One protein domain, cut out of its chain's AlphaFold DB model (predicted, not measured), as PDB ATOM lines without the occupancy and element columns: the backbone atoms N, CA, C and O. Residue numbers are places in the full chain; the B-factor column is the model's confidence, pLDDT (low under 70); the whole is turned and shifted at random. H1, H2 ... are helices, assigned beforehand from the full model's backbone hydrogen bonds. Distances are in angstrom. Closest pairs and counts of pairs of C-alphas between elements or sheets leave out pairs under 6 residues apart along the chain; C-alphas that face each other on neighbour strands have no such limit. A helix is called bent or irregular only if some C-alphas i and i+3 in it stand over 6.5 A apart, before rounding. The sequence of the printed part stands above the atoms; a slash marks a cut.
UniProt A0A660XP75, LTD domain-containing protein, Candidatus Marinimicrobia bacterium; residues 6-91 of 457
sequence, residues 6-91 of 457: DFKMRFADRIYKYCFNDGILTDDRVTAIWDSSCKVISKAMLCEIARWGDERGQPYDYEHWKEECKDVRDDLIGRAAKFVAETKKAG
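This is residues 6 to 91 of the 457 residues of the protein "LTD domain-containing protein" of Candidatus Marinimicrobia bacterium (UniProt A0A660XP75). The model is a long, slender rod made of two strings of helices side by side: H1 and H2 follow one another from one end to the other, the link at residues 53 to 61 turns the backbone round, and H3 and H4 run back. H2 and H3 make a helical hairpin in one part of the rod, and H1 and H4 pair over the rest of it, touching through one end of H1. The printed part has 86 residues with four named helices, in the order H1, H2, H3, H4, and no named strand; the class is all helix. The whole is only just extended, close to loose, with a radius of gyration of the C-alphas of 18.4 A, and spans 58 by 21 by 17 A.

The longest helix is H2, residues 27 to 52, with a kink of 44 degrees near residue 44. H2 is neither bent nor irregular, but only just: C-alphas 40 and 43 are 6.2 A apart. H3, residues 62 to 76, touches H2, and their closest C-alphas, those of Thr 31 and Arg 73, are 6.0 A apart. The two form a hairpin, running opposite ways at a shallow tilt of 24 degrees. H4, residues 79 to 89, and H3 meet only through their link. H4 is close to H2 but not clearly touching it; the closest C-alphas, those of Asp 27 and Ala 80, are 7.4 A apart. H1, residues 6 to 19, touches H4 with residues 15 to 19 alone. Their closest C-alphas, those of Cys 19 and Ala 80, are 5.6 A apart, and the two helices run opposite ways at a shallow tilt of 25 degrees. H1 is apart from both H2 and H3. Each O i to N i+4 pair is within hydrogen-bond range in H1, H3 and H4, and 19 of 22 are in H2.

H2 measures 34.3 A from its first C-alpha, at (133.796, 197.333, 175.853), to its last. H3 measures 21.6 A, H1 19.6 A and H4 15.6 A. H1 begins with C-alpha 6 at (118.713, 220.944, 174.973), and H4 ends with C-alpha 89 at (131.142, 214.263, 163.367).

The two C-alphas farthest apart, those of Asp 6 and Gly 57, are 59.1 A apart, while the first and last printed C-alphas, those of Asp 6 and Gly 91, are 13.2 A apart. The printed part has no cut. The link from H3 to H4 is tight, those from H1 to H2 and from H2 to H3 are short, and none is long. The mean pLDDT of the printed part is 84.8; residues 52 to 59, of which 52 belongs to H2, are under 70.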
ATOM      1  N   ASP A   6     118.981 221.813 173.826       93.12
ATOM      2  CA  ASP A   6     118.713 220.944 174.973       93.12
ATOM      3  C   ASP A   6     118.594 219.489 174.541       93.12
ATOM      4  O   ASP A   6     119.114 218.596 175.203       93.12
ATOM      5  N   PHE A   7     117.962 219.233 173.394       93.94
ATOM      6  CA  PHE A   7     117.912 217.892 172.820       93.94
ATOM      7  C   PHE A   7     119.318 217.360 172.531       93.94
ATOM      8  O   PHE A   7     119.627 216.228 172.903       93.94
ATOM      9  N   LYS A   8     120.173 218.173 171.894       92.75
ATOM     10  CA  LYS A   8     121.571 217.810 171.631       92.75
ATOM     11  C   LYS A   8     122.312 217.490 172.925       92.75
ATOM     12  O   LYS A   8     122.954 216.449 173.004       92.75
ATOM     13  N   MET A   9     122.166 218.332 173.945       95.56
ATOM     14  CA  MET A   9     122.876 218.143 175.207       95.56
ATOM     15  C   MET A   9     122.372 216.923 175.989       95.56
ATOM     16  O   MET A   9     123.175 216.103 176.414       95.56
ATOM     17  N   ARG A  10     121.054 216.691 176.062       95.56
ATOM     18  CA  ARG A  10     120.493 215.462 176.664       95.56
ATOM     19  C   ARG A  10     120.920 214.198 175.922       95.56
ATOM     20  O   ARG A  10     121.047 213.133 176.525       95.56
ATOM     21  N   PHE A  11     121.082 214.284 174.604       96.31
ATOM     22  CA  PHE A  11     121.592 213.173 173.810       96.31
ATOM     23  C   PHE A  11     123.071 212.910 174.119       96.31
ATOM     24  O   PHE A  11     123.427 211.761 174.376       96.31
ATOM     25  N   ALA A  12     123.895 213.959 174.197       96.38
ATOM     26  CA  ALA A  12     125.291 213.860 174.617       96.38
ATOM     27  C   ALA A  12     125.437 213.276 176.035       96.38
ATOM     28  O   ALA A  12     126.246 212.372 176.234       96.38
ATOM     29  N   ASP A  13     124.596 213.692 176.988       97.25
ATOM     30  CA  ASP A  13     124.581 213.151 178.356       97.25
ATOM     31  C   ASP A  13     124.312 211.640 178.374       97.25
ATOM     32  O   ASP A  13     124.958 210.890 179.103       97.25
ATOM     33  N   ARG A  14     123.375 211.159 177.542       96.94
ATOM     34  CA  ARG A  14     123.085 209.720 177.422       96.94
ATOM     35  C   ARG A  14     124.239 208.960 176.787       96.94
ATOM     36  O   ARG A  14     124.543 207.859 177.237       96.94
ATOM     37  N   ILE A  15     124.875 209.529 175.763       95.69
ATOM     38  CA  ILE A  15     126.075 208.933 175.174       95.69
ATOM     39  C   ILE A  15     127.149 208.793 176.251       95.69
ATOM     40  O   ILE A  15     127.675 207.695 176.410       95.69
ATOM     41  N   TYR A  16     127.416 209.848 177.029       94.44
ATOM     42  CA  TYR A  16     128.406 209.796 178.101       94.44
ATOM     43  C   TYR A  16     128.058 208.725 179.143       94.44
ATOM     44  O   TYR A  16     128.843 207.816 179.389       94.44
ATOM     45  N   LYS A  17     126.823 208.745 179.656       92.94
ATOM     46  CA  LYS A  17     126.330 207.774 180.644       92.94
ATOM     47  C   LYS A  17     126.494 206.314 180.212       92.94
ATOM     48  O   LYS A  17     126.766 205.462 181.051       92.94
ATOM     49  N   TYR A  18     126.255 206.001 178.940       93.31
ATOM     50  CA  TYR A  18     126.243 204.611 178.481       93.31
ATOM     51  C   TYR A  18     127.557 204.159 177.846       93.31
ATOM     52  O   TYR A  18     127.862 202.975 177.929       93.31
ATOM     53  N   CYS A  19     128.322 205.055 177.222       90.19
ATOM     54  CA  CYS A  19     129.526 204.705 176.461       90.19
ATOM     55  C   CYS A  19     130.834 204.966 177.219       90.19
ATOM     56  O   CYS A  19     131.895 204.608 176.712       90.19
ATOM     57  N   PHE A  20     130.774 205.599 178.391       86.31
ATOM     58  CA  PHE A  20     131.931 205.967 179.205       86.31
ATOM     59  C   PHE A  20     131.773 205.425 180.633       86.31
ATOM     60  O   PHE A  20     130.716 204.917 181.000       86.31
ATOM     61  N   ASN A  21     132.826 205.549 181.439       86.25
ATOM     62  CA  ASN A  21     132.937 205.069 182.816       86.25
ATOM     63  C   ASN A  21     132.511 203.594 182.956       86.25
ATOM     64  O   ASN A  21     133.050 202.726 182.276       86.25
ATOM     65  N   ASP A  22     131.546 203.310 183.823       81.75
ATOM     66  CA  ASP A  22     130.913 202.011 184.043       81.75
ATOM     67  C   ASP A  22     129.635 201.818 183.204       81.75
ATOM     68  O   ASP A  22     128.831 200.918 183.467       81.75
ATOM     69  N   GLY A  23     129.450 202.652 182.176       86.00
ATOM     70  CA  GLY A  23     128.319 202.623 181.262       86.00
ATOM     71  C   GLY A  23     128.168 201.282 180.543       86.00
ATOM     72  O   GLY A  23     129.138 200.623 180.168       86.00
ATOM     73  N   ILE A  24     126.918 200.873 180.326       88.38
ATOM     74  CA  ILE A  24     126.576 199.526 179.843       88.38
ATOM     75  C   ILE A  24     127.094 199.199 178.434       88.38
ATOM     76  O   ILE A  24     127.207 198.028 178.098       88.38
ATOM     77  N   LEU A  25     127.390 200.212 177.613       90.00
ATOM     78  CA  LEU A  25     127.886 200.050 176.243       90.00
ATOM     79  C   LEU A  25     129.418 200.061 176.160       90.00
ATOM     80  O   LEU A  25     129.959 199.926 175.065       90.00
ATOM     81  N   THR A  26     130.124 200.227 177.279       84.06
ATOM     82  CA  THR A  26     131.590 200.126 177.307       84.06
ATOM     83  C   THR A  26     132.052 198.716 176.933       84.06
ATOM     84  O   THR A  26     131.352 197.735 177.200       84.06
ATOM     85  N   ASP A  27     133.241 198.610 176.328       81.50
ATOM     86  CA  ASP A  27     133.796 197.333 175.853       81.50
ATOM     87  C   ASP A  27     133.801 196.270 176.965       81.50
ATOM     88  O   ASP A  27     133.359 195.141 176.749       81.50
ATOM     89  N   ASP A  28     134.231 196.646 178.171       76.25
ATOM     90  CA  ASP A  28     134.301 195.741 179.321       76.25
ATOM     91  C   ASP A  28     132.907 195.242 179.738       76.25
ATOM     92  O   ASP A  28     132.724 194.052 179.990       76.25
ATOM     93  N   ARG A  29     131.891 196.116 179.765       82.69
ATOM     94  CA  ARG A  29     130.526 195.735 180.170       82.69
ATOM     95  C   ARG A  29     129.839 194.872 179.120       82.69
ATOM     96  O   ARG A  29     129.232 193.863 179.471       82.69
ATOM     97  N   VAL A  30     129.948 195.237 177.846       86.56
ATOM     98  CA  VAL A  30     129.321 194.491 176.749       86.56
ATOM     99  C   VAL A  30     129.956 193.110 176.598       86.56
ATOM    100  O   VAL A  30     129.235 192.121 176.470       86.56
ATOM    101  N   THR A  31     131.289 193.017 176.666       85.31
ATOM    102  CA  THR A  31     131.978 191.722 176.584       85.31
ATOM    103  C   THR A  31     131.700 190.853 177.806       85.31
ATOM    104  O   THR A  31     131.417 189.679 177.626       85.31
ATOM    105  N   ALA A  32     131.643 191.406 179.024       80.75
ATOM    106  CA  ALA A  32     131.268 190.633 180.213       80.75
ATOM    107  C   ALA A  32     129.843 190.050 180.125       80.75
ATOM    108  O   ALA A  32     129.613 188.896 180.495       80.75
ATOM    109  N   ILE A  33     128.879 190.820 179.607       85.12
ATOM    110  CA  ILE A  33     127.505 190.339 179.374       85.12
ATOM    111  C   ILE A  33     127.495 189.205 178.342       85.12
ATOM    112  O   ILE A  33     126.820 188.189 178.543       85.12
ATOM    113  N   TRP A  34     128.247 189.366 177.254       92.12
ATOM    114  CA  TRP A  34     128.377 188.348 176.218       92.12
ATOM    115  C   TRP A  34     129.032 187.069 176.750       92.12
ATOM    116  O   TRP A  34     128.464 185.988 176.615       92.12
ATOM    117  N   ASP A  35     130.157 187.198 177.452       86.50
ATOM    118  CA  ASP A  35     130.910 186.085 178.030       86.50
ATOM    119  C   ASP A  35     130.040 185.305 179.037       86.50
ATOM    120  O   ASP A  35     130.001 184.071 179.022       86.50
ATOM    121  N   SER A  36     129.260 186.014 179.864       86.50
ATOM    122  CA  SER A  36     128.272 185.409 180.768       86.50
ATOM    123  C   SER A  36     127.189 184.631 180.010       86.50
ATOM    124  O   SER A  36     126.874 183.491 180.360       86.50
ATOM    125  N   SER A  37     126.665 185.200 178.922       88.94
ATOM    126  CA  SER A  37     125.654 184.548 178.079       88.94
ATOM    127  C   SER A  37     126.207 183.285 177.411       88.94
ATOM    128  O   SER A  37     125.586 182.224 177.489       88.94
ATOM    129  N   CYS A  38     127.416 183.359 176.848       90.31
ATOM    130  CA  CYS A  38     128.130 182.213 176.285       90.31
ATOM    131  C   CYS A  38     128.336 181.104 177.325       90.31
ATOM    132  O   CYS A  38     128.131 179.924 177.030       90.31
ATOM    133  N   LYS A  39     128.671 181.461 178.572       86.50
ATOM    134  CA  LYS A  39     128.815 180.498 179.672       86.50
ATOM    135  C   LYS A  39     127.496 179.805 180.016       86.50
ATOM    136  O   LYS A  39     127.497 178.594 180.228       86.50
ATOM    137  N   VAL A  40     126.378 180.527 180.054       87.69
ATOM    138  CA  VAL A  40     125.053 179.926 180.300       87.69
ATOM    139  C   VAL A  40     124.685 178.950 179.180       87.69
ATOM    140  O   VAL A  40     124.322 177.807 179.462       87.69
ATOM    141  N   ILE A  41     124.847 179.369 177.923       88.56
ATOM    142  CA  ILE A  41     124.497 178.566 176.741       88.56
ATOM    143  C   ILE A  41     125.410 177.342 176.599       88.56
ATOM    144  O   ILE A  41     124.945 176.281 176.187       88.56
ATOM    145  N   SER A  42     126.679 177.440 177.014       86.69
ATOM    146  CA  SER A  42     127.658 176.350 176.896       86.69
ATOM    147  C   SER A  42     127.174 175.017 177.479       86.69
ATOM    148  O   SER A  42     127.481 173.962 176.929       86.69
ATOM    149  N   LYS A  43     126.361 175.049 178.546       82.88
ATOM    150  CA  LYS A  43     125.792 173.842 179.162       82.88
ATOM    151  C   LYS A  43     124.815 173.120 178.237       82.88
ATOM    152  O   LYS A  43     124.865 171.901 178.141       82.88
ATOM    153  N   ALA A  44     123.944 173.869 177.560       84.75
ATOM    154  CA  ALA A  44     123.024 173.308 176.574       84.75
ATOM    155  C   ALA A  44     123.786 172.834 175.329       84.75
ATOM    156  O   ALA A  44     123.481 171.775 174.788       84.75
ATOM    157  N   MET A  45     124.822 173.576 174.931       82.56
ATOM    158  CA  MET A  45     125.643 173.234 173.773       82.56
ATOM    159  C   MET A  45     126.358 171.889 173.947       82.56
ATOM    160  O   MET A  45     126.354 171.084 173.027       82.56
ATOM    161  N   LEU A  46     126.896 171.588 175.136       80.31
ATOM    162  CA  LEU A  46     127.495 170.275 175.418       80.31
ATOM    163  C   LEU A  46     126.505 169.119 175.205       80.31
ATOM    164  O   LEU A  46     126.884 168.086 174.657       80.31
ATOM    165  N   CYS A  47     125.241 169.300 175.599       80.81
ATOM    166  CA  CYS A  47     124.195 168.302 175.375       80.81
ATOM    167  C   CYS A  47     123.858 168.147 173.886       80.81
ATOM    168  O   CYS A  47     123.727 167.023 173.415       80.81
ATOM    169  N   GLU A  48     123.734 169.248 173.138       78.69
ATOM    170  CA  GLU A  48     123.426 169.200 171.701       78.69
ATOM    171  C   GLU A  48     124.583 168.630 170.869       78.69
ATOM    172  O   GLU A  48     124.340 167.826 169.974       78.69
ATOM    173  N   ILE A  49     125.838 168.955 171.205       78.00
ATOM    174  CA  ILE A  49     127.032 168.367 170.575       78.00
ATOM    175  C   ILE A  49     127.079 166.858 170.837       78.00
ATOM    176  O   ILE A  49     127.302 166.083 169.911       78.00
ATOM    177  N   ALA A  50     126.821 166.422 172.075       75.75
ATOM    178  CA  ALA A  50     126.751 164.996 172.402       75.75
ATOM    179  C   ALA A  50     125.616 164.274 171.660       75.75
ATOM    180  O   ALA A  50     125.694 163.067 171.442       75.75
ATOM    181  N   ARG A  51     124.559 165.007 171.295       73.25
ATOM    182  CA  ARG A  51     123.402 164.468 170.586       73.25
ATOM    183  C   ARG A  51     123.662 164.356 169.083       73.25
ATOM    184  O   ARG A  51     123.386 163.297 168.538       73.25
ATOM    185  N   TRP A  52     124.127 165.431 168.436       67.69
ATOM    186  CA  TRP A  52     124.090 165.636 166.971       67.69
ATOM    187  C   TRP A  52     125.444 166.017 166.341       67.69
ATOM    188  O   TRP A  52     125.497 166.382 165.164       67.69
ATOM    189  N   GLY A  53     126.539 165.995 167.109       62.12
ATOM    190  CA  GLY A  53     127.828 166.577 166.722       62.12
ATOM    191  C   GLY A  53     128.480 165.987 165.466       62.12
ATOM    192  O   GLY A  53     129.352 166.630 164.899       62.12
ATOM    193  N   ASP A  54     128.060 164.814 164.994       61.22
ATOM    194  CA  ASP A  54     128.642 164.086 163.861       61.22
ATOM    195  C   ASP A  54     127.727 163.985 162.621       61.22
ATOM    196  O   ASP A  54     128.173 163.546 161.559       61.22
ATOM    197  N   GLU A  55     126.477 164.460 162.689       63.81
ATOM    198  CA  GLU A  55     125.463 164.202 161.652       63.81
ATOM    199  C   GLU A  55     125.714 164.912 160.300       63.81
ATOM    200  O   GLU A  55     125.045 164.612 159.309       63.81
ATOM    201  N   ARG A  56     126.659 165.864 160.215       59.50
ATOM    202  CA  ARG A  56     126.854 166.727 159.023       59.50
ATOM    203  C   ARG A  56     128.252 166.700 158.391       59.50
ATOM    204  O   ARG A  56     128.540 167.526 157.529       59.50
ATOM    205  N   GLY A  57     129.119 165.759 158.771       61.50
ATOM    206  CA  GLY A  57     130.432 165.559 158.130       61.50
ATOM    207  C   GLY A  57     131.524 166.586 158.486       61.50
ATOM    208  O   GLY A  57     132.645 166.474 157.995       61.50
ATOM    209  N   GLN A  58     131.221 167.551 159.357       61.34
ATOM    210  CA  GLN A  58     132.166 168.421 160.064       61.34
ATOM    211  C   GLN A  58     131.741 168.403 161.539       61.34
ATOM    212  O   GLN A  58     130.584 168.747 161.803       61.34
ATOM    213  N   PRO A  59     132.588 167.966 162.487       64.19
ATOM    214  CA  PRO A  59     132.181 167.916 163.877       64.19
ATOM    215  C   PRO A  59     132.143 169.329 164.454       64.19
ATOM    216  O   PRO A  59     133.182 169.936 164.703       64.19
ATOM    217  N   TYR A  60     130.938 169.865 164.646       70.38
ATOM    218  CA  TYR A  60     130.736 171.078 165.433       70.38
ATOM    219  C   TYR A  60     130.947 170.715 166.900       70.38
ATOM    220  O   TYR A  60     130.026 170.263 167.578       70.38
ATOM    221  N   ASP A  61     132.187 170.835 167.358       77.56
ATOM    222  CA  ASP A  61     132.578 170.502 168.717       77.56
ATOM    223  C   ASP A  61     132.538 171.726 169.645       77.56
ATOM    224  O   ASP A  61     132.130 172.838 169.290       77.56
ATOM    225  N   TYR A  62     132.929 171.503 170.897       82.38
ATOM    226  CA  TYR A  62     132.919 172.556 171.902       82.38
ATOM    227  C   TYR A  62     133.961 173.648 171.619       82.38
ATOM    228  O   TYR A  62     133.775 174.787 172.053       82.38
ATOM    229  N   GLU A  63     135.033 173.331 170.891       84.12
ATOM    230  CA  GLU A  63     136.036 174.321 170.501       84.12
ATOM    231  C   GLU A  63     135.482 175.248 169.422       84.12
ATOM    232  O   GLU A  63     135.625 176.464 169.550       84.12
ATOM    233  N   HIS A  64     134.721 174.721 168.461       84.50
ATOM    234  CA  HIS A  64     134.031 175.558 167.483       84.50
ATOM    235  C   HIS A  64     133.048 176.540 168.143       84.50
ATOM    236  O   HIS A  64     133.036 177.727 167.829       84.50
ATOM    237  N   TRP A  65     132.271 176.095 169.139       84.81
ATOM    238  CA  TRP A  65     131.403 176.997 169.913       84.81
ATOM    239  C   TRP A  65     132.184 178.118 170.620       84.81
ATOM    240  O   TRP A  65     131.727 179.265 170.670       84.81
ATOM    241  N   LYS A  66     133.364 177.816 171.176       88.25
ATOM    242  CA  LYS A  66     134.219 178.840 171.794       88.25
ATOM    243  C   LYS A  66     134.734 179.844 170.770       88.25
ATOM    244  O   LYS A  66     134.794 181.030 171.097       88.25
ATOM    245  N   GLU A  67     135.118 179.384 169.582       89.81
ATOM    246  CA  GLU A  67     135.566 180.248 168.486       89.81
ATOM    247  C   GLU A  67     134.453 181.208 168.056       89.81
ATOM    248  O   GLU A  67     134.669 182.415 168.070       89.81
ATOM    249  N   GLU A  68     133.231 180.717 167.842       89.44
ATOM    250  CA  GLU A  68     132.074 181.563 167.507       89.44
ATOM    251  C   GLU A  68     131.770 182.600 168.605       89.44
ATOM    252  O   GLU A  68     131.562 183.789 168.338       89.44
ATOM    253  N   CYS A  69     131.803 182.184 169.878       91.06
ATOM    254  CA  CYS A  69     131.670 183.109 171.005       91.06
ATOM    255  C   CYS A  69     132.764 184.182 170.998       91.06
ATOM    256  O   CYS A  69     132.483 185.348 171.283       91.06
ATOM    257  N   LYS A  70     134.007 183.816 170.680       91.81
ATOM    258  CA  LYS A  70     135.123 184.758 170.600       91.81
ATOM    259  C   LYS A  70     134.966 185.723 169.423       91.81
ATOM    260  O   LYS A  70     135.203 186.914 169.608       91.81
ATOM    261  N   ASP A  71     134.528 185.255 168.263       92.31
ATOM    262  CA  ASP A  71     134.393 186.094 167.071       92.31
ATOM    263  C   ASP A  71     133.345 187.191 167.279       92.31
ATOM    264  O   ASP A  71     133.623 188.372 167.056       92.31
ATOM    265  N   VAL A  72     132.177 186.845 167.834       92.75
ATOM    266  CA  VAL A  72     131.161 187.848 168.203       92.75
ATOM    267  C   VAL A  72     131.695 188.803 169.272       92.75
ATOM    268  O   VAL A  72     131.477 190.015 169.192       92.75
ATOM    269  N   ARG A  73     132.426 188.284 170.265       89.75
ATOM    270  CA  ARG A  73     133.046 189.097 171.318       89.75
ATOM    271  C   ARG A  73     133.991 190.143 170.727       89.75
ATOM    272  O   ARG A  73     133.916 191.312 171.107       89.75
ATOM    273  N   ASP A  74     134.854 189.747 169.797       87.50
ATOM    274  CA  ASP A  74     135.830 190.628 169.153       87.50
ATOM    275  C   ASP A  74     135.149 191.709 168.290       87.50
ATOM    276  O   ASP A  74     135.610 192.859 168.239       87.50
ATOM    277  N   ASP A  75     133.994 191.378 167.710       88.94
ATOM    278  CA  ASP A  75     133.145 192.274 166.923       88.94
ATOM    279  C   ASP A  75     132.427 193.355 167.748       88.94
ATOM    280  O   ASP A  75     132.105 194.439 167.233       88.94
ATOM    281  N   LEU A  76     132.176 193.084 169.033       85.81
ATOM    282  CA  LEU A  76     131.576 194.032 169.976       85.81
ATOM    283  C   LEU A  76     132.584 195.098 170.436       85.81
ATOM    284  O   LEU A  76     132.206 196.253 170.662       85.81
ATOM    285  N   ILE A  77     133.872 194.751 170.512       85.19
ATOM    286  CA  ILE A  77     134.922 195.646 171.014       85.19
ATOM    287  C   ILE A  77     135.113 196.847 170.078       85.19
ATOM    288  O   ILE A  77     135.523 196.724 168.916       85.19
ATOM    289  N   GLY A  78     134.939 198.051 170.619       79.75
ATOM    290  CA  GLY A  78     135.096 199.322 169.920       79.75
ATOM    291  C   GLY A  78     133.831 199.798 169.200       79.75
ATOM    292  O   GLY A  78     133.905 200.728 168.392       79.75
ATOM    293  N   ARG A  79     132.660 199.198 169.453       87.19
ATOM    294  CA  ARG A  79     131.379 199.656 168.880       87.19
ATOM    295  C   ARG A  79     130.914 200.977 169.491       87.19
ATOM    296  O   ARG A  79     130.613 201.902 168.737       87.19
ATOM    297  N   ALA A  80     130.936 201.103 170.822       85.69
ATOM    298  CA  ALA A  80     130.678 202.380 171.501       85.69
ATOM    299  C   ALA A  80     131.629 203.467 171.002       85.69
ATOM    300  O   ALA A  80     131.235 204.613 170.795       85.69
ATOM    301  N   ALA A  81     132.857 203.062 170.694       78.62
ATOM    302  CA  ALA A  81     133.858 203.955 170.174       78.62
ATOM    303  C   ALA A  81     133.507 204.573 168.825       78.62
ATOM    304  O   ALA A  81     133.435 205.795 168.682       78.62
ATOM    305  N   LYS A  82     133.181 203.722 167.857       83.12
ATOM    306  CA  LYS A  82     132.687 204.167 166.552       83.12
ATOM    307  C   LYS A  82     131.428 205.028 166.694       83.12
ATOM    308  O   LYS A  82     131.305 206.043 166.018       83.12
ATOM    309  N   PHE A  83     130.522 204.665 167.600       91.12
ATOM    310  CA  PHE A  83     129.291 205.418 167.831       91.12
ATOM    311  C   PHE A  83     129.547 206.847 168.346       91.12
ATOM    312  O   PHE A  83     128.999 207.810 167.801       91.12
ATOM    313  N   VAL A  84     130.430 207.018 169.333       86.94
ATOM    314  CA  VAL A  84     130.847 208.347 169.816       86.94
ATOM    315  C   VAL A  84     131.511 209.151 168.688       86.94
ATOM    316  O   VAL A  84     131.208 210.329 168.514       86.94
ATOM    317  N   ALA A  85     132.349 208.520 167.857       82.56
ATOM    318  CA  ALA A  85     133.021 209.194 166.740       82.56
ATOM    319  C   ALA A  85     132.032 209.781 165.729       82.56
ATOM    320  O   ALA A  85     132.128 210.944 165.342       82.56
ATOM    321  N   GLU A  86     131.058 208.976 165.310       90.00
ATOM    322  CA  GLU A  86     130.063 209.396 164.327       90.00
ATOM    323  C   GLU A  86     129.120 210.466 164.890       90.00
ATOM    324  O   GLU A  86     128.695 211.375 164.174       90.00
ATOM    325  N   THR A  87     128.833 210.429 166.193       92.75
ATOM    326  CA  THR A  87     128.002 211.455 166.845       92.75
ATOM    327  C   THR A  87     128.736 212.782 167.033       92.75
ATOM    328  O   THR A  87     128.105 213.829 166.861       92.75
ATOM    329  N   LYS A  88     130.054 212.766 167.277       89.75
ATOM    330  CA  LYS A  88     130.906 213.964 167.215       89.75
ATOM    331  C   LYS A  88     130.907 214.587 165.819       89.75
ATOM    332  O   LYS A  88     130.521 215.744 165.673       89.75
ATOM    333  N   LYS A  89     131.191 213.798 164.772       89.44
ATOM    334  CA  LYS A  89     131.142 214.263 163.367       89.44
ATOM    335  C   LYS A  89     129.783 214.850 162.981       89.44
ATOM    336  O   LYS A  89     129.706 215.810 162.221       89.44
ATOM    337  N   ALA A  90     128.699 214.287 163.514       92.19
ATOM    338  CA  ALA A  90     127.342 214.777 163.290       92.19
ATOM    339  C   ALA A  90     126.973 216.026 164.124       92.19
ATOM    340  O   ALA A  90     125.834 216.499 164.031       92.19
ATOM    341  N   GLY A  91     127.879 216.541 164.965       90.62
ATOM    342  CA  GLY A  91     127.645 217.676 165.863       90.62
ATOM    343  C   GLY A  91     126.607 217.394 166.954       90.62
ATOM    344  O   GLY A  91     125.899 218.308 167.383       90.62
TER     345      GLY A  91